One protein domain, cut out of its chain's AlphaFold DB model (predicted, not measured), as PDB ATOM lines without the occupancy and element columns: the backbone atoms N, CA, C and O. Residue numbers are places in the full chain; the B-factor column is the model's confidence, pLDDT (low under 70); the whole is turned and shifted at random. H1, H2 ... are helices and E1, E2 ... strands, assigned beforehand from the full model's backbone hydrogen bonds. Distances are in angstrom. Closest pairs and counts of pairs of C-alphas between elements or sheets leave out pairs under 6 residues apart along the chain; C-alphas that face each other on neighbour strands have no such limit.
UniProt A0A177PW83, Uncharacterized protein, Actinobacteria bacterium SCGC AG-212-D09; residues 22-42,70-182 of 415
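What this domain is: This is residues 22 to 42 and 70 to 182 of the 415 residues of an uncharacterized protein of Actinobacteria bacterium SCGC AG-212-D09 (UniProt A0A177PW83). A strongly twisted sheet of five strands stands at one end of the domain and an up-and-down bundle of four helices makes the rest, with H4 in the middle, packed over one face of the sheet near its E5 edge. H2 and H3 pack on H4, the short H1 lies at the end far from the sheet, and the E1-E2 hairpin makes the opposite end. The printed part has 134 residues with four named helices and five named strands, in the order E1 E2 H1 H2 H3 H4 E3 E4 E5. The sheet runs E2 E1 E3 E4 E5 and is mixed, and the class is mixed, helices and strands. The whole is compact, with a radius of gyration of the C-alphas of 15.4 A and spans of 47 by 32 by 26 A.

Where its parts are: Find C-alpha 23 at (-21.605, 3.858, -41.153), where E1 begins; it runs to residue 29, 17.9 A on. E2, residues 35 to 42, spans 19.9 A. Beyond the cut look for H1, residues 72 to 81, 14.2 A long. H2, residues 87 to 106, begins at (16.451, -8.481, -54.485) and spans 29.0 A; H3, residues 109 to 127, spans 26.5 A; H4, residues 136 to 152, spans 24.2 A. Three short strands follow: E3, residues 161 to 164, E4, residues 171 to 174, and E5, residues 178 to 181, ending at (-3.080, 1.827, -40.931).

How they stand to each other: In the sheet, E1 and E2 form an antiparallel hairpin, with N 26 and O 38 2.9 A apart. E1 and E3 are parallel, with N 27 and O 161 at 2.9 A. E3, E4 and E5 are a meander, each strand the antiparallel neighbour of the one before; look at N 162 and O 171, 2.9 A, and N 180 and O 172, 2.9 A. H4 is on the sheet at a height of 8.7 A, two layers, helix on one face; it lies over E5, slantwise at 38 degrees on the local plane, and only just not over E3, on which 2 of its C-alphas fall. H3 only grazes the sheet, with residues 110 to 121. H3 touches H4 at a shallow tilt of 13 degrees, opposite ways, the closest C-alphas being those of Arg 111 and Trp 150, 5.1 A. H2 touches H4 at C-alphas 100 and 147, 5.6 A, their closest. H1 touches H2 with the C-alphas of Tyr 80 and Tyr 90 closest, 6.2 A, while H1 and H4 are apart. Every O i to N i+4 pair is within hydrogen-bond range in H1, H3 and H4, and 14 of 16 in H2.

The domain as a whole: The two C-alphas farthest apart, those of Ser 22 and His 81, are 48.8 A apart. Residues 43 to 69 are not printed, and C-alphas 42 and 70 are 40.9 A apart across the cut. Of the links that are printed whole, none is long. Mean pLDDT of the printed part is 95.2; residues 22 to 23 are under 70.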
ATOM      1  N   SER A  22     -23.273   2.029 -37.337       52.94
ATOM      2  CA  SER A  22     -23.134   3.428 -37.711       52.94
ATOM      3  C   SER A  22     -22.080   3.474 -38.801       52.94
ATOM      4  O   SER A  22     -20.911   3.183 -38.548       52.94
ATOM      5  N   ALA A  23     -22.512   3.763 -40.026       63.78
ATOM      6  CA  ALA A  23     -21.605   3.858 -41.153       63.78
ATOM      7  C   ALA A  23     -20.586   4.973 -40.902       63.78
ATOM      8  O   ALA A  23     -20.967   6.115 -40.635       63.78
ATOM      9  N   ALA A  24     -19.300   4.657 -41.000       79.81
ATOM     10  CA  ALA A  24     -18.265   5.667 -40.903       79.81
ATOM     11  C   ALA A  24     -18.164   6.430 -42.232       79.81
ATOM     12  O   ALA A  24     -18.041   5.797 -43.289       79.81
ATOM     13  N   PRO A  25     -18.169   7.776 -42.214       88.25
ATOM     14  CA  PRO A  25     -17.788   8.534 -43.392       88.25
ATOM     15  C   PRO A  25     -16.314   8.254 -43.697       88.25
ATOM     16  O   PRO A  25     -15.444   8.394 -42.835       88.25
ATOM     17  N   VAL A  26     -16.037   7.867 -44.938       92.44
ATOM     18  CA  VAL A  26     -14.685   7.609 -45.437       92.44
ATOM     19  C   VAL A  26     -14.437   8.403 -46.712       92.44
ATOM     20  O   VAL A  26     -15.341   8.644 -47.517       92.44
ATOM     21  N   LEU A  27     -13.192   8.819 -46.906       94.56
ATOM     22  CA  LEU A  27     -12.736   9.385 -48.168       94.56
ATOM     23  C   LEU A  27     -12.011   8.310 -48.970       94.56
ATOM     24  O   LEU A  27     -10.964   7.816 -48.558       94.56
ATOM     25  N   VAL A  28     -12.547   7.968 -50.135       95.94
ATOM     26  CA  VAL A  28     -11.991   6.910 -50.978       95.94
ATOM     27  C   VAL A  28     -11.190   7.537 -52.108       95.94
ATOM     28  O   VAL A  28     -11.726   8.282 -52.936       95.94
ATOM     29  N   MET A  29      -9.898   7.217 -52.159       95.88
ATOM     30  CA  MET A  29      -9.022   7.608 -53.257       95.88
ATOM     31  C   MET A  29      -9.097   6.597 -54.404       95.88
ATOM     32  O   MET A  29      -8.674   5.448 -54.268       95.88
ATOM     33  N   GLY A  30      -9.587   7.066 -55.552       91.06
ATOM     34  CA  GLY A  30      -9.622   6.340 -56.816       91.06
ATOM     35  C   GLY A  30      -8.408   6.583 -57.712       91.06
ATOM     36  O   GLY A  30      -7.402   7.190 -57.325       91.06
ATOM     37  N   ALA A  31      -8.508   6.097 -58.952       84.56
ATOM     38  CA  ALA A  31      -7.484   6.289 -59.974       84.56
ATOM     39  C   ALA A  31      -7.225   7.783 -60.240       84.56
ATOM     40  O   ALA A  31      -8.127   8.614 -60.142       84.56
ATOM     41  N   GLY A  32      -5.973   8.135 -60.545       79.50
ATOM     42  CA  GLY A  32      -5.581   9.525 -60.816       79.50
ATOM     43  C   GLY A  32      -5.655  10.471 -59.609       79.50
ATOM     44  O   GLY A  32      -5.431  11.665 -59.773       79.50
ATOM     45  N   GLY A  33      -5.945   9.962 -58.404       83.44
ATOM     46  CA  GLY A  33      -6.029  10.769 -57.185       83.44
ATOM     47  C   GLY A  33      -7.392  11.414 -56.936       83.44
ATOM     48  O   GLY A  33      -7.513  12.208 -56.005       83.44
ATOM     49  N   HIS A  34      -8.416  11.070 -57.725       90.44
ATOM     50  CA  HIS A  34      -9.784  11.521 -57.484       90.44
ATOM     51  C   HIS A  34     -10.308  10.963 -56.157       90.44
ATOM     52  O   HIS A  34     -10.331   9.749 -55.954       90.44
ATOM     53  N   VAL A  35     -10.740  11.851 -55.262       94.44
ATOM     54  CA  VAL A  35     -11.301  11.495 -53.955       94.44
ATOM     55  C   VAL A  35     -12.810  11.689 -53.983       94.44
ATOM     56  O   VAL A  35     -13.289  12.745 -54.396       94.44
ATOM     57  N   HIS A  36     -13.555  10.694 -53.513       93.75
ATOM     58  CA  HIS A  36     -14.991  10.811 -53.279       93.75
ATOM     59  C   HIS A  36     -15.331  10.425 -51.840       93.75
ATOM     60  O   HIS A  36     -14.624   9.642 -51.208       93.75
ATOM     61  N   ARG A  37     -16.414  11.003 -51.313       93.38
ATOM     62  CA  ARG A  37     -16.964  10.604 -50.014       93.38
ATOM     63  C   ARG A  37     -17.784   9.330 -50.197       93.38
ATOM     64  O   ARG A  37     -18.601   9.260 -51.113       93.38
ATOM     65  N   ALA A  38     -17.588   8.366 -49.313       91.88
ATOM     66  CA  ALA A  38     -18.421   7.180 -49.190       91.88
ATOM     67  C   ALA A  38     -18.769   6.950 -47.714       91.88
ATOM     68  O   ALA A  38     -18.189   7.567 -46.822       91.88
ATOM     69  N   ASN A  39     -19.729   6.064 -47.470       90.44
ATOM     70  CA  ASN A  39     -20.093   5.623 -46.130       90.44
ATOM     71  C   ASN A  39     -19.821   4.125 -46.043       90.44
ATOM     72  O   ASN A  39     -20.541   3.334 -46.663       90.44
ATOM     73  N   ASP A  40     -18.798   3.745 -45.284       89.19
ATOM     74  CA  ASP A  40     -18.525   2.342 -45.006       89.19
ATOM     75  C   ASP A  40     -19.387   1.898 -43.824       89.19
ATOM     76  O   ASP A  40     -19.205   2.340 -42.692       89.19
ATOM     77  N   ARG A  41     -20.363   1.034 -44.109       87.88
ATOM     78  CA  ARG A  41     -21.357   0.565 -43.133       87.88
ATOM     79  C   ARG A  41     -20.783  -0.375 -42.076       87.88
ATOM     80  O   ARG A  41     -21.443  -0.596 -41.067       87.88
ATOM     81  N   TYR A  42     -19.612  -0.949 -42.330       88.88
ATOM     82  CA  TYR A  42     -19.002  -1.966 -41.482       88.88
ATOM     83  C   TYR A  42     -17.803  -1.424 -40.713       88.88
ATOM     84  O   TYR A  42     -17.430  -1.989 -39.692       88.88
ATOM     85  N   LYS A  70      22.232   4.255 -38.131       91.44
ATOM     86  CA  LYS A  70      21.524   3.344 -39.040       91.44
ATOM     87  C   LYS A  70      20.496   4.161 -39.827       91.44
ATOM     88  O   LYS A  70      19.708   4.901 -39.244       91.44
ATOM     89  N   THR A  71      20.539   4.061 -41.145       95.81
ATOM     90  CA  THR A  71      19.603   4.714 -42.067       95.81
ATOM     91  C   THR A  71      18.703   3.679 -42.723       95.81
ATOM     92  O   THR A  71      19.053   2.495 -42.772       95.81
ATOM     93  N   VAL A  72      17.586   4.132 -43.296       97.25
ATOM     94  CA  VAL A  72      16.697   3.287 -44.111       97.25
ATOM     95  C   VAL A  72      17.492   2.534 -45.181       97.25
ATOM     96  O   VAL A  72      17.406   1.313 -45.260       97.25
ATOM     97  N   THR A  73      18.347   3.231 -45.936       97.38
ATOM     98  CA  THR A  73      19.194   2.621 -46.972       97.38
ATOM     99  C   THR A  73      20.134   1.561 -46.401       97.38
ATOM    100  O   THR A  73      20.208   0.458 -46.939       97.38
ATOM    101  N   SER A  74      20.829   1.859 -45.297       97.00
ATOM    102  CA  SER A  74      21.779   0.911 -44.702       97.00
ATOM    103  C   SER A  74      21.095  -0.337 -44.136       97.00
ATOM    104  O   SER A  74      21.609  -1.440 -44.300       97.00
ATOM    105  N   GLU A  75      19.915  -0.194 -43.522       98.06
ATOM    106  CA  GLU A  75      19.180  -1.326 -42.950       98.06
ATOM    107  C   GLU A  75      18.522  -2.182 -44.037       98.06
ATOM    108  O   GLU A  75      18.544  -3.408 -43.934       98.06
ATOM    109  N   LEU A  76      18.008  -1.574 -45.112       98.56
ATOM    110  CA  LEU A  76      17.535  -2.318 -46.282       98.56
ATOM    111  C   LEU A  76      18.674  -3.110 -46.939       98.56
ATOM    112  O   LEU A  76      18.503  -4.296 -47.221       98.56
ATOM    113  N   ALA A  77      19.847  -2.492 -47.125       98.31
ATOM    114  CA  ALA A  77      21.021  -3.174 -47.667       98.31
ATOM    115  C   ALA A  77      21.473  -4.322 -46.752       98.31
ATOM    116  O   ALA A  77      21.735  -5.426 -47.225       98.31
ATOM    117  N   ARG A  78      21.488  -4.111 -45.428       98.00
ATOM    118  CA  ARG A  78      21.796  -5.160 -44.443       98.00
ATOM    119  C   ARG A  78      20.832  -6.343 -44.549       98.00
ATOM    120  O   ARG A  78      21.277  -7.491 -44.556       98.00
ATOM    121  N   LEU A  79      19.523  -6.095 -44.617       98.25
ATOM    122  CA  LEU A  79      18.516  -7.157 -44.749       98.25
ATOM    123  C   LEU A  79      18.656  -7.911 -46.076       98.25
ATOM    124  O   LEU A  79      18.498  -9.128 -46.101       98.25
ATOM    125  N   TYR A  80      19.005  -7.212 -47.158       98.56
ATOM    126  CA  TYR A  80      19.268  -7.829 -48.456       98.56
ATOM    127  C   TYR A  80      20.523  -8.713 -48.441       98.56
ATOM    128  O   TYR A  80      20.449  -9.888 -48.789       98.56
ATOM    129  N   HIS A  81      21.660  -8.187 -47.978       98.25
ATOM    130  CA  HIS A  81      22.927  -8.927 -47.925       98.25
ATOM    131  C   HIS A  81      22.903 -10.099 -46.938       98.25
ATOM    132  O   HIS A  81      23.657 -11.049 -47.105       98.25
ATOM    133  N   SER A  82      22.025 -10.058 -45.931       97.88
ATOM    134  CA  SER A  82      21.775 -11.187 -45.025       97.88
ATOM    135  C   SER A  82      20.666 -12.131 -45.506       97.88
ATOM    136  O   SER A  82      20.215 -12.975 -44.735       97.88
ATOM    137  N   HIS A  83      20.211 -11.992 -46.758       97.62
ATOM    138  CA  HIS A  83      19.176 -12.820 -47.386       97.62
ATOM    139  C   HIS A  83      17.830 -12.851 -46.639       97.62
ATOM    140  O   HIS A  83      17.019 -13.751 -46.843       97.62
ATOM    141  N   GLN A  84      17.555 -11.849 -45.800       97.50
ATOM    142  CA  GLN A  84      16.272 -11.721 -45.102       97.50
ATOM    143  C   GLN A  84      15.175 -11.152 -46.006       97.50
ATOM    144  O   GLN A  84      13.993 -11.305 -45.703       97.50
ATOM    145  N   ILE A  85      15.556 -10.490 -47.103       98.19
ATOM    146  CA  ILE A  85      14.646 -10.001 -48.142       98.19
ATOM    147  C   ILE A  85      15.203 -10.298 -49.533       98.19
ATOM    148  O   ILE A  85      16.414 -10.368 -49.738       98.19
ATOM    149  N   THR A  86      14.308 -10.445 -50.508       98.38
ATOM    150  CA  THR A  86      14.683 -10.692 -51.905       98.38
ATOM    151  C   THR A  86      15.260  -9.436 -52.565       98.38
ATOM    152  O   THR A  86      15.019  -8.310 -52.126       98.38
ATOM    153  N   ALA A  87      15.969  -9.608 -53.684       98.44
ATOM    154  CA  ALA A  87      16.451  -8.481 -54.485       98.44
ATOM    155  C   ALA A  87      15.301  -7.590 -54.998       98.44
ATOM    156  O   ALA A  87      15.447  -6.372 -55.084       98.44
ATOM    157  N   ALA A  88      14.150  -8.192 -55.319       98.50
ATOM    158  CA  ALA A  88      12.955  -7.460 -55.728       98.50
ATOM    159  C   ALA A  88      12.389  -6.617 -54.575       98.50
ATOM    160  O   ALA A  88      12.135  -5.433 -54.772       98.50
ATOM    161  N   ALA A  89      12.279  -7.190 -53.371       98.25
ATOM    162  CA  ALA A  89      11.831  -6.469 -52.182       98.25
ATOM    163  C   ALA A  89      12.781  -5.313 -51.826       98.25
ATOM    164  O   ALA A  89      12.332  -4.190 -51.616       98.25
ATOM    165  N   TYR A  90      14.099  -5.546 -51.851       98.69
ATOM    166  CA  TYR A  90      15.103  -4.502 -51.620       98.69
ATOM    167  C   TYR A  90      14.955  -3.315 -52.584       98.69
ATOM    168  O   TYR A  90      14.900  -2.162 -52.141       98.69
ATOM    169  N   ARG A  91      14.855  -3.591 -53.894       98.75
ATOM    170  CA  ARG A  91      14.642  -2.559 -54.921       98.75
ATOM    171  C   ARG A  91      13.309  -1.840 -54.733       98.75
ATOM    172  O   ARG A  91      13.288  -0.618 -54.817       98.75
ATOM    173  N   GLY A  92      12.239  -2.582 -54.448       98.75
ATOM    174  CA  GLY A  92      10.906  -2.033 -54.202       98.75
ATOM    175  C   GLY A  92      10.904  -1.042 -53.042       98.75
ATOM    176  O   GLY A  92      10.599   0.128 -53.239       98.75
ATOM    177  N   TYR A  93      11.355  -1.464 -51.860       98.81
ATOM    178  CA  TYR A  93      11.379  -0.607 -50.670       98.81
ATOM    179  C   TYR A  93      12.304   0.605 -50.823       98.81
ATOM    180  O   TYR A  93      11.962   1.713 -50.408       98.81
ATOM    181  N   SER A  94      13.455   0.422 -51.475       98.75
ATOM    182  CA  SER A  94      14.372   1.527 -51.767       98.75
ATOM    183  C   SER A  94      13.744   2.548 -52.724       98.75
ATOM    184  O   SER A  94      13.871   3.753 -52.499       98.75
ATOM    185  N   ALA A  95      13.021   2.087 -53.752       98.81
ATOM    186  CA  ALA A  95      12.297   2.950 -54.681       98.81
ATOM    187  C   ALA A  95      11.133   3.688 -53.998       98.81
ATOM    188  O   ALA A  95      11.017   4.900 -54.177       98.81
ATOM    189  N   SER A  96      10.328   3.005 -53.172       98.69
ATOM    190  CA  SER A  96       9.237   3.628 -52.405       98.69
ATOM    191  C   SER A  96       9.756   4.745 -51.493       98.69
ATOM    192  O   SER A  96       9.225   5.857 -51.518       98.69
ATOM    193  N   TYR A  97      10.851   4.510 -50.751       98.62
ATOM    194  CA  TYR A  97      11.438   5.545 -49.890       98.62
ATOM    195  C   TYR A  97      11.964   6.741 -50.689       98.62
ATOM    196  O   TYR A  97      11.672   7.892 -50.365       98.62
ATOM    197  N   ALA A  98      12.721   6.479 -51.758       98.69
ATOM    198  CA  ALA A  98      13.274   7.531 -52.604       98.69
ATOM    199  C   ALA A  98      12.168   8.370 -53.264       98.69
ATOM    200  O   ALA A  98      12.287   9.595 -53.342       98.69
ATOM    201  N   ALA A  99      11.076   7.734 -53.695       98.75
ATOM    202  CA  ALA A  99       9.921   8.412 -54.270       98.75
ATOM    203  C   ALA A  99       9.204   9.306 -53.248       98.75
ATOM    204  O   ALA A  99       8.787  10.408 -53.606       98.75
ATOM    205  N   ALA A 100       9.085   8.875 -51.988       98.62
ATOM    206  CA  ALA A 100       8.525   9.699 -50.917       98.62
ATOM    207  C   ALA A 100       9.394  10.941 -50.652       98.62
ATOM    208  O   ALA A 100       8.894  12.061 -50.742       98.62
ATOM    209  N   LEU A 101      10.711  10.766 -50.486       98.56
ATOM    210  CA  LEU A 101      11.650  11.882 -50.302       98.56
ATOM    211  C   LEU A 101      11.655  12.857 -51.494       98.56
ATOM    212  O   LEU A 101      11.804  14.068 -51.327       98.56
ATOM    213  N   ALA A 102      11.508  12.349 -52.721       98.62
ATOM    214  CA  ALA A 102      11.401  13.186 -53.912       98.62
ATOM    215  C   ALA A 102      10.081  13.974 -53.952       98.62
ATOM    216  O   ALA A 102      10.079  15.137 -54.365       98.62
ATOM    217  N   ALA A 103       8.973  13.367 -53.514       98.38
ATOM    218  CA  ALA A 103       7.680  14.033 -53.412       98.38
ATOM    219  C   ALA A 103       7.710  15.160 -52.367       98.38
ATOM    220  O   ALA A 103       7.278  16.269 -52.674       98.38
ATOM    221  N   GLU A 104       8.303  14.939 -51.188       96.56
ATOM    222  CA  GLU A 104       8.433  15.963 -50.135       96.56
ATOM    223  C   GLU A 104       9.057  17.270 -50.635       96.56
ATOM    224  O   GLU A 104       8.570  18.360 -50.326       96.56
ATOM    225  N   LYS A 105      10.105  17.169 -51.466       97.31
ATOM    226  CA  LYS A 105      10.793  18.334 -52.049       97.31
ATOM    227  C   LYS A 105       9.874  19.191 -52.923       97.31
ATOM    228  O   LYS A 105      10.109  20.391 -53.046       97.31
ATOM    229  N   ARG A 106       8.851  18.585 -53.532       97.50
ATOM    230  CA  ARG A 106       7.897  19.243 -54.440       97.50
ATOM    231  C   ARG A 106       6.640  19.736 -53.725       97.50
ATOM    232  O   ARG A 106       6.030  20.699 -54.174       97.50
ATOM    233  N   LEU A 107       6.251  19.085 -52.631       98.06
ATOM    234  CA  LEU A 107       5.097  19.477 -51.820       98.06
ATOM    235  C   LEU A 107       5.395  20.734 -51.002       98.06
ATOM    236  O   LEU A 107       6.552  21.062 -50.771       98.06
ATOM    237  N   THR A 108       4.364  21.419 -50.516       97.75
ATOM    238  CA  THR A 108       4.464  22.570 -49.601       97.75
ATOM    239  C   THR A 108       3.380  22.486 -48.519       97.75
ATOM    240  O   THR A 108       2.478  21.646 -48.596       97.75
ATOM    241  N   GLY A 109       3.482  23.326 -47.483       97.44
ATOM    242  CA  GLY A 109       2.487  23.420 -46.408       97.44
ATOM    243  C   GLY A 109       2.216  22.087 -45.702       97.44
ATOM    244  O   GLY A 109       3.130  21.282 -45.509       97.44
ATOM    245  N   THR A 110       0.948  21.845 -45.355       96.50
ATOM    246  CA  THR A 110       0.489  20.633 -44.654       96.50
ATOM    247  C   THR A 110       0.908  19.348 -45.361       96.50
ATOM    248  O   THR A 110       1.397  18.432 -44.718       96.50
ATOM    249  N   ARG A 111       0.813  19.286 -46.696       98.12
ATOM    250  CA  ARG A 111       1.171  18.078 -47.463       98.12
ATOM    251  C   ARG A 111       2.636  17.687 -47.278       98.12
ATOM    252  O   ARG A 111       2.938  16.508 -47.126       98.12
ATOM    253  N   ARG A 112       3.542  18.675 -47.296       98.31
ATOM    254  CA  ARG A 112       4.967  18.436 -47.015       98.31
ATOM    255  C   ARG A 112       5.146  17.989 -45.569       98.31
ATOM    256  O   ARG A 112       5.826  17.000 -45.344       98.31
ATOM    257  N   ALA A 113       4.537  18.701 -44.620       97.75
ATOM    258  CA  ALA A 113       4.689  18.412 -43.198       97.75
ATOM    259  C   ALA A 113       4.269  16.975 -42.845       97.75
ATOM    260  O   ALA A 113       5.033  16.265 -42.194       97.75
ATOM    261  N   GLU A 114       3.109  16.527 -43.332       97.94
ATOM    262  CA  GLU A 114       2.588  15.189 -43.040       97.94
ATOM    263  C   GLU A 114       3.399  14.080 -43.728       97.94
ATOM    264  O   GLU A 114       3.735  13.083 -43.091       97.94
ATOM    265  N   LEU A 115       3.812  14.254 -44.993       98.62
ATOM    266  CA  LEU A 115       4.667  13.256 -45.649       98.62
ATOM    267  C   LEU A 115       6.065  13.179 -45.006       98.62
ATOM    268  O   LEU A 115       6.590  12.082 -44.824       98.62
ATOM    269  N   THR A 116       6.645  14.320 -44.613       98.38
ATOM    270  CA  THR A 116       7.915  14.355 -43.875       98.38
ATOM    271  C   THR A 116       7.787  13.682 -42.506       98.38
ATOM    272  O   THR A 116       8.709  12.986 -42.086       98.38
ATOM    273  N   ALA A 117       6.659  13.828 -41.802       97.25
ATOM    274  CA  ALA A 117       6.444  13.124 -40.537       97.25
ATOM    275  C   ALA A 117       6.527  11.597 -40.710       97.25
ATOM    276  O   ALA A 117       7.222  10.921 -39.946       97.25
ATOM    277  N   VAL A 118       5.912  11.067 -41.771       98.38
ATOM    278  CA  VAL A 118       5.947   9.636 -42.109       98.38
ATOM    279  C   VAL A 118       7.375   9.179 -42.408       98.38
ATOM    280  O   VAL A 118       7.842   8.191 -41.840       98.38
ATOM    281  N   THR A 119       8.126   9.891 -43.252       98.31
ATOM    282  CA  THR A 119       9.499   9.476 -43.593       98.31
ATOM    283  C   THR A 119      10.481   9.628 -42.434       98.31
ATOM    284  O   THR A 119      11.416   8.825 -42.329       98.31
ATOM    285  N   VAL A 120      10.242  10.576 -41.521       96.81
ATOM    286  CA  VAL A 120      10.958  10.694 -40.243       96.81
ATOM    287  C   VAL A 120      10.632   9.523 -39.314       96.81
ATOM    288  O   VAL A 120      11.559   8.959 -38.730       96.81
ATOM    289  N   ASN A 121       9.367   9.099 -39.204       95.81
ATOM    290  CA  ASN A 121       8.991   7.902 -38.442       95.81
ATOM    291  C   ASN A 121       9.727   6.659 -38.973       95.81
ATOM    292  O   ASN A 121      10.377   5.949 -38.202       95.81
ATOM    293  N   VAL A 122       9.744   6.455 -40.296       97.94
ATOM    294  CA  VAL A 122      10.470   5.339 -40.933       97.94
ATOM    295  C   VAL A 122      11.980   5.412 -40.693       97.94
ATOM    296  O   VAL A 122      12.603   4.402 -40.352       97.94
ATOM    297  N   HIS A 123      12.585   6.599 -40.813       97.00
ATOM    298  CA  HIS A 123      14.005   6.791 -40.505       97.00
ATOM    299  C   HIS A 123      14.319   6.474 -39.042       97.00
ATOM    300  O   HIS A 123      15.305   5.798 -38.755       97.00
ATOM    301  N   ASN A 124      13.468   6.906 -38.111       95.50
ATOM    302  CA  ASN A 124      13.636   6.634 -36.688       95.50
ATOM    303  C   ASN A 124      13.535   5.136 -36.372       95.50
ATOM    304  O   ASN A 124      14.348   4.634 -35.596       95.50
ATOM    305  N   LEU A 125      12.614   4.408 -37.010       96.31
ATOM    306  CA  LEU A 125      12.524   2.950 -36.890       96.31
ATOM    307  C   LEU A 125      13.815   2.263 -37.362       96.31
ATOM    308  O   LEU A 125      14.328   1.379 -36.674       96.31
ATOM    309  N   ALA A 126      14.385   2.686 -38.495       96.50
ATOM    310  CA  ALA A 126      15.666   2.165 -38.979       96.50
ATOM    311  C   ALA A 126      16.820   2.507 -38.019       96.50
ATOM    312  O   ALA A 126      17.582   1.624 -37.617       96.50
ATOM    313  N   ALA A 127      16.901   3.767 -37.581       95.25
ATOM    314  CA  ALA A 127      17.916   4.264 -36.653       95.25
ATOM    315  C   ALA A 127      17.929   3.501 -35.321       95.25
ATOM    316  O   ALA A 127      18.995   3.222 -34.769       95.25
ATOM    317  N   GLN A 128      16.746   3.129 -34.833       93.44
ATOM    318  CA  GLN A 128      16.555   2.373 -33.596       93.44
ATOM    319  C   GLN A 128      16.716   0.856 -33.792       93.44
ATOM    320  O   GLN A 128      16.682   0.099 -32.827       93.44
ATOM    321  N   GLY A 129      16.961   0.393 -35.023       93.75
ATOM    322  CA  GLY A 129      17.175  -1.019 -35.332       93.75
ATOM    323  C   GLY A 129      15.893  -1.851 -35.369       93.75
ATOM    324  O   GLY A 129      15.961  -3.066 -35.212       93.75
ATOM    325  N   PHE A 130      14.734  -1.223 -35.584       94.75
ATOM    326  CA  PHE A 130      13.457  -1.925 -35.678       94.75
ATOM    327  C   PHE A 130      13.179  -2.528 -37.056       94.75
ATOM    328  O   PHE A 130      12.219  -3.283 -37.185       94.75
ATOM    329  N   PHE A 131      14.014  -2.272 -38.063       95.69
ATOM    330  CA  PHE A 131      13.878  -2.874 -39.388       95.69
ATOM    331  C   PHE A 131      14.155  -4.384 -39.364       95.69
ATOM    332  O   PHE A 131      15.261  -4.843 -39.074       95.69
ATOM    333  N   ASN A 132      13.139  -5.158 -39.735       94.88
ATOM    334  CA  ASN A 132      13.230  -6.588 -40.007       94.88
ATOM    335  C   ASN A 132      12.289  -6.947 -41.162       94.88
ATOM    336  O   ASN A 132      11.377  -6.178 -41.469       94.88
ATOM    337  N   SER A 133      12.492  -8.115 -41.774       95.56
ATOM    338  CA  SER A 133      11.742  -8.543 -42.962       95.56
ATOM    339  C   SER A 133      10.224  -8.574 -42.768       95.56
ATOM    340  O   SER A 133       9.506  -8.254 -43.708       95.56
ATOM    341  N   SER A 134       9.728  -8.885 -41.563       96.19
ATOM    342  CA  SER A 134       8.285  -8.921 -41.289       96.19
ATOM    343  C   SER A 134       7.642  -7.537 -41.168       96.19
ATOM    344  O   SER A 134       6.471  -7.394 -41.480       96.19
ATOM    345  N   ARG A 135       8.397  -6.497 -40.784       97.56
ATOM    346  CA  ARG A 135       7.871  -5.124 -40.654       97.56
ATOM    347  C   ARG A 135       7.881  -4.325 -41.952       97.56
ATOM    348  O   ARG A 135       7.099  -3.390 -42.091       97.56
ATOM    349  N   LEU A 136       8.766  -4.654 -42.896       98.19
ATOM    350  CA  LEU A 136       8.896  -3.867 -44.127       98.19
ATOM    351  C   LEU A 136       7.599  -3.783 -44.953       98.19
ATOM    352  O   LEU A 136       7.324  -2.683 -45.428       98.19
ATOM    353  N   PRO A 137       6.784  -4.851 -45.116       98.44
ATOM    354  CA  PRO A 137       5.544  -4.769 -45.887       98.44
ATOM    355  C   PRO A 137       4.612  -3.647 -45.421       98.44
ATOM    356  O   PRO A 137       4.256  -2.784 -46.219       98.44
ATOM    357  N   VAL A 138       4.279  -3.605 -44.129       98.38
ATOM    358  CA  VAL A 138       3.376  -2.584 -43.578       98.38
ATOM    359  C   VAL A 138       4.026  -1.201 -43.530       98.38
ATOM    360  O   VAL A 138       3.394  -0.235 -43.943       98.38
ATOM    361  N   ILE A 139       5.307  -1.092 -43.147       98.62
ATOM    362  CA  ILE A 139       6.025   0.197 -43.116       98.62
ATOM    363  C   ILE A 139       6.021   0.857 -44.500       98.62
ATOM    364  O   ILE A 139       5.708   2.040 -44.630       98.62
ATOM    365  N   PHE A 140       6.369   0.107 -45.546       98.75
ATOM    366  CA  PHE A 140       6.464   0.670 -46.891       98.75
ATOM    367  C   PHE A 140       5.106   0.833 -47.569       98.75
ATOM    368  O   PHE A 140       4.946   1.772 -48.344       98.75
ATOM    369  N   MET A 141       4.107   0.022 -47.209       98.69
ATOM    370  CA  MET A 141       2.724   0.298 -47.590       98.69
ATOM    371  C   MET A 141       2.250   1.639 -47.011       98.69
ATOM    372  O   MET A 141       1.684   2.441 -47.751       98.69
ATOM    373  N   THR A 142       2.539   1.930 -45.738       98.69
ATOM    374  CA  THR A 142       2.231   3.234 -45.125       98.69
ATOM    375  C   THR A 142       2.925   4.380 -45.860       98.69
ATOM    376  O   THR A 142       2.281   5.385 -46.167       98.69
ATOM    377  N   VAL A 143       4.210   4.235 -46.214       98.81
ATOM    378  CA  VAL A 143       4.943   5.239 -47.012       98.81
ATOM    379  C   VAL A 143       4.259   5.485 -48.356       98.81
ATOM    380  O   VAL A 143       4.033   6.638 -48.729       98.81
ATOM    381  N   ASP A 144       3.909   4.424 -49.080       98.56
ATOM    382  CA  ASP A 144       3.312   4.545 -50.407       98.56
ATOM    383  C   ASP A 144       1.896   5.129 -50.364       98.56
ATOM    384  O   ASP A 144       1.586   5.997 -51.183       98.56
ATOM    385  N   ARG A 145       1.066   4.747 -49.385       98.31
ATOM    386  CA  ARG A 145      -0.267   5.344 -49.193       98.31
ATOM    387  C   ARG A 145      -0.187   6.817 -48.822       98.31
ATOM    388  O   ARG A 145      -0.900   7.619 -49.418       98.31
ATOM    389  N   ASN A 146       0.727   7.203 -47.933       98.69
ATOM    390  CA  ASN A 146       0.953   8.613 -47.609       98.69
ATOM    391  C   ASN A 146       1.453   9.405 -48.814       98.69
ATOM    392  O   ASN A 146       0.947  10.491 -49.090       98.69
ATOM    393  N   ARG A 147       2.415   8.867 -49.569       98.38
ATOM    394  CA  ARG A 147       2.890   9.504 -50.802       98.38
ATOM    395  C   ARG A 147       1.739   9.694 -51.787       98.38
ATOM    396  O   ARG A 147       1.597  10.783 -52.338       98.38
ATOM    397  N   GLN A 148       0.918   8.667 -51.996       97.50
ATOM    398  CA  GLN A 148      -0.249   8.731 -52.872       97.50
ATOM    399  C   GLN A 148      -1.239   9.804 -52.389       97.50
ATOM    400  O   GLN A 148      -1.599  10.697 -53.152       97.50
ATOM    401  N   TRP A 149      -1.610   9.790 -51.106       98.19
ATOM    402  CA  TRP A 149      -2.582  10.733 -50.560       98.19
ATOM    403  C   TRP A 149      -2.091  12.178 -50.596       98.19
ATOM    404  O   TRP A 149      -2.743  13.057 -51.160       98.19
ATOM    405  N   TRP A 150      -0.916  12.449 -50.029       97.69
ATOM    406  CA  TRP A 150      -0.443  13.821 -49.865       97.69
ATOM    407  C   TRP A 150      -0.049  14.484 -51.182       97.69
ATOM    408  O   TRP A 150      -0.045  15.714 -51.246       97.69
ATOM    409  N   THR A 151       0.201  13.715 -52.245       96.88
ATOM    410  CA  THR A 151       0.476  14.277 -53.574       96.88
ATOM    411  C   THR A 151      -0.771  14.652 -54.366       96.88
ATOM    412  O   THR A 151      -0.717  15.647 -55.084       96.88
ATOM    413  N   THR A 152      -1.886  13.928 -54.222       94.06
ATOM    414  CA  THR A 152      -3.064  14.133 -55.090       94.06
ATOM    415  C   THR A 152      -4.398  14.267 -54.358       94.06
ATOM    416  O   THR A 152      -5.311  14.896 -54.880       94.06
ATOM    417  N   GLY A 153      -4.533  13.687 -53.165       93.81
ATOM    418  CA  GLY A 153      -5.783  13.647 -52.399       93.81
ATOM    419  C   GLY A 153      -6.164  14.990 -51.788       93.81
ATOM    420  O   GLY A 153      -5.379  15.937 -51.808       93.81
ATOM    421  N   THR A 154      -7.361  15.096 -51.218       93.25
ATOM    422  CA  THR A 154      -7.812  16.300 -50.503       93.25
ATOM    423  C   THR A 154      -7.082  16.466 -49.167       93.25
ATOM    424  O   THR A 154      -6.535  15.509 -48.618       93.25
ATOM    425  N   LEU A 155      -7.052  17.691 -48.631       95.44
ATOM    426  CA  LEU A 155      -6.592  17.894 -47.253       95.44
ATOM    427  C   LEU A 155      -7.560  17.221 -46.276       95.44
ATOM    428  O   LEU A 155      -8.755  17.139 -46.555       95.44
ATOM    429  N   LEU A 156      -7.011  16.759 -45.154       94.56
ATOM    430  CA  LEU A 156      -7.723  16.007 -44.128       94.56
ATOM    431  C   LEU A 156      -7.765  16.779 -42.806       94.56
ATOM    432  O   LEU A 156      -6.841  17.526 -42.465       94.56
ATOM    433  N   SER A 157      -8.819  16.537 -42.042       91.00
ATOM    434  CA  SER A 157      -8.983  16.880 -40.634       91.00
ATOM    435  C   SER A 157      -8.608  15.677 -39.775       91.00
ATOM    436  O   SER A 157      -8.849  14.539 -40.164       91.00
ATOM    437  N   SER A 158      -7.993  15.913 -38.613       87.19
ATOM    438  CA  SER A 158      -7.535  14.821 -37.737       87.19
ATOM    439  C   SER A 158      -8.681  13.857 -37.415       87.19
ATOM    440  O   SER A 158      -9.777  14.312 -37.099       87.19
ATOM    441  N   GLY A 159      -8.415  12.553 -37.484       86.81
ATOM    442  CA  GLY A 159      -9.409  11.494 -37.304       86.81
ATOM    443  C   GLY A 159     -10.229  11.165 -38.558       86.81
ATOM    444  O   GLY A 159     -10.975  10.189 -38.542       86.81
ATOM    445  N   GLU A 160     -10.104  11.923 -39.661       91.56
ATOM    446  CA  GLU A 160     -10.742  11.527 -40.921       91.56
ATOM    447  C   GLU A 160     -10.158  10.205 -41.421       91.56
ATOM    448  O   GLU A 160      -8.939   9.998 -41.455       91.56
ATOM    449  N   ARG A 161     -11.061   9.320 -41.841       92.62
ATOM    450  CA  ARG A 161     -10.709   8.015 -42.380       92.62
ATOM    451  C   ARG A 161     -10.625   8.032 -43.882       92.62
ATOM    452  O   ARG A 161     -11.437   8.666 -44.562       92.62
ATOM    453  N   VAL A 162      -9.654   7.289 -44.390       95.19
ATOM    454  CA  VAL A 162      -9.416   7.164 -45.818       95.19
ATOM    455  C   VAL A 162      -9.286   5.707 -46.233       95.19
ATOM    456  O   VAL A 162      -8.819   4.857 -45.478       95.19
ATOM    457  N   GLU A 163      -9.686   5.437 -47.466       96.19
ATOM    458  CA  GLU A 163      -9.522   4.150 -48.131       96.19
ATOM    459  C   GLU A 163      -8.964   4.363 -49.540       96.19
ATOM    460  O   GLU A 163      -8.956   5.474 -50.083       96.19
ATOM    461  N   PHE A 164      -8.502   3.281 -50.158       96.50
ATOM    462  CA  PHE A 164      -7.955   3.296 -51.509       96.50
ATOM    463  C   PHE A 164      -8.687   2.266 -52.358       96.50
ATOM    464  O   PHE A 164      -8.798   1.109 -51.960       96.50
ATOM    465  N   THR A 165      -9.149   2.663 -53.545       94.62
ATOM    466  CA  THR A 165      -9.846   1.752 -54.461       94.62
ATOM    467  C   THR A 165      -9.035   0.474 -54.692       94.62
ATOM    468  O   THR A 165      -7.842   0.530 -54.998       94.62
ATOM    469  N   GLY A 166      -9.700  -0.676 -54.552       93.19
ATOM    470  CA  GLY A 166      -9.084  -2.001 -54.666       93.19
ATOM    471  C   GLY A 166      -8.518  -2.565 -53.359       93.19
ATOM    472  O   GLY A 166      -7.916  -3.630 -53.394       93.19
ATOM    473  N   SER A 167      -8.698  -1.877 -52.229       96.06
ATOM    474  CA  SER A 167      -8.332  -2.348 -50.890       96.06
ATOM    475  C   SER A 167      -9.451  -2.027 -49.905       96.06
ATOM    476  O   SER A 167     -10.074  -0.970 -50.001       96.06
ATOM    477  N   GLN A 168      -9.707  -2.930 -48.961       95.12
ATOM    478  CA  GLN A 168     -10.678  -2.729 -47.882       95.12
ATOM    479  C   GLN A 168     -10.036  -2.213 -46.583       95.12
ATOM    480  O   GLN A 168     -10.754  -1.998 -45.604       95.12
ATOM    481  N   LEU A 169      -8.709  -2.033 -46.562       97.25
ATOM    482  CA  LEU A 169      -7.962  -1.565 -45.393       97.25
ATOM    483  C   LEU A 169      -8.384  -0.149 -44.996       97.25
ATOM    484  O   LEU A 169      -8.368   0.765 -45.824       97.25
ATOM    485  N   ALA A 170      -8.671   0.033 -43.710       95.38
ATOM    486  CA  ALA A 170      -9.010   1.331 -43.156       95.38
ATOM    487  C   ALA A 170      -7.749   2.084 -42.725       95.38
ATOM    488  O   ALA A 170      -6.904   1.561 -41.993       95.38
ATOM    489  N   TRP A 171      -7.652   3.342 -43.144       96.94
ATOM    490  CA  TRP A 171      -6.594   4.262 -42.746       96.94
ATOM    491  C   TRP A 171      -7.203   5.442 -42.006       96.94
ATOM    492  O   TRP A 171      -8.327   5.850 -42.292       96.94
ATOM    493  N   GLU A 172      -6.455   6.019 -41.076       95.19
ATOM    494  CA  GLU A 172      -6.900   7.172 -40.299       95.19
ATOM    495  C   GLU A 172      -5.817   8.246 -40.289       95.19
ATOM    496  O   GLU A 172      -4.626   7.948 -40.196       95.19
ATOM    497  N   TYR A 173      -6.226   9.503 -40.437       95.19
ATOM    498  CA  TYR A 173      -5.301  10.623 -40.397       95.19
ATOM    499  C   TYR A 173      -5.002  11.066 -38.967       95.19
ATOM    500  O   TYR A 173      -5.873  11.568 -38.254       95.19
ATOM    501  N   TYR A 174      -3.728  10.989 -38.599       93.12
ATOM    502  CA  TYR A 174      -3.197  11.504 -37.348       93.12
ATOM    503  C   TYR A 174      -2.361  12.744 -37.641       93.12
ATOM    504  O   TYR A 174      -1.316  12.668 -38.290       93.12
ATOM    505  N   ARG A 175      -2.813  13.910 -37.161       92.12
ATOM    506  CA  ARG A 175      -2.103  15.177 -37.384       92.12
ATOM    507  C   ARG A 175      -0.640  15.070 -36.942       92.12
ATOM    508  O   ARG A 175      -0.355  14.737 -35.793       92.12
ATOM    509  N   GLY A 176       0.277  15.427 -37.836       94.06
ATOM    510  CA  GLY A 176       1.715  15.373 -37.606       94.06
ATOM    511  C   GLY A 176       2.309  13.966 -37.645       94.06
ATOM    512  O   GLY A 176       3.458  13.810 -37.241       94.06
ATOM    513  N   GLN A 177       1.553  12.954 -38.074       96.06
ATOM    514  CA  GLN A 177       2.016  11.577 -38.272       96.06
ATOM    515  C   GLN A 177       1.626  11.022 -39.655       96.06
ATOM    516  O   GLN A 177       2.123   9.968 -40.029       96.06
ATOM    517  N   GLY A 178       0.810  11.733 -40.443       96.88
ATOM    518  CA  GLY A 178       0.270  11.236 -41.709       96.88
ATOM    519  C   GLY A 178      -0.947  10.315 -41.546       96.88
ATOM    520  O   GLY A 178      -1.601  10.284 -40.504       96.88
ATOM    521  N   ILE A 179      -1.300   9.609 -42.624       97.25
ATOM    522  CA  ILE A 179      -2.344   8.577 -42.608       97.25
ATOM    523  C   ILE A 179      -1.740   7.236 -42.197       97.25
ATOM    524  O   ILE A 179      -0.778   6.765 -42.798       97.25
ATOM    525  N   GLU A 180      -2.301   6.605 -41.179       97.50
ATOM    526  CA  GLU A 180      -1.753   5.387 -40.585       97.50
ATOM    527  C   GLU A 180      -2.749   4.240 -40.719       97.50
ATOM    528  O   GLU A 180      -3.965   4.454 -40.725       97.50
ATOM    529  N   LEU A 181      -2.235   3.015 -40.862       97.44
ATOM    530  CA  LEU A 181      -3.080   1.827 -40.931       97.44
ATOM    531  C   LEU A 181      -3.824   1.685 -39.604       97.44
ATOM    532  O   LEU A 181      -3.204   1.508 -38.551       97.44
ATOM    533  N   GLN A 182      -5.151   1.716 -39.659       94.75
ATOM    534  CA  GLN A 182      -5.978   1.561 -38.478       94.75
ATOM    535  C   GLN A 182      -6.298   0.072 -38.293       94.75
ATOM    536  O   GLN A 182      -7.292  -0.440 -38.809       94.75
TER     537      GLN A 182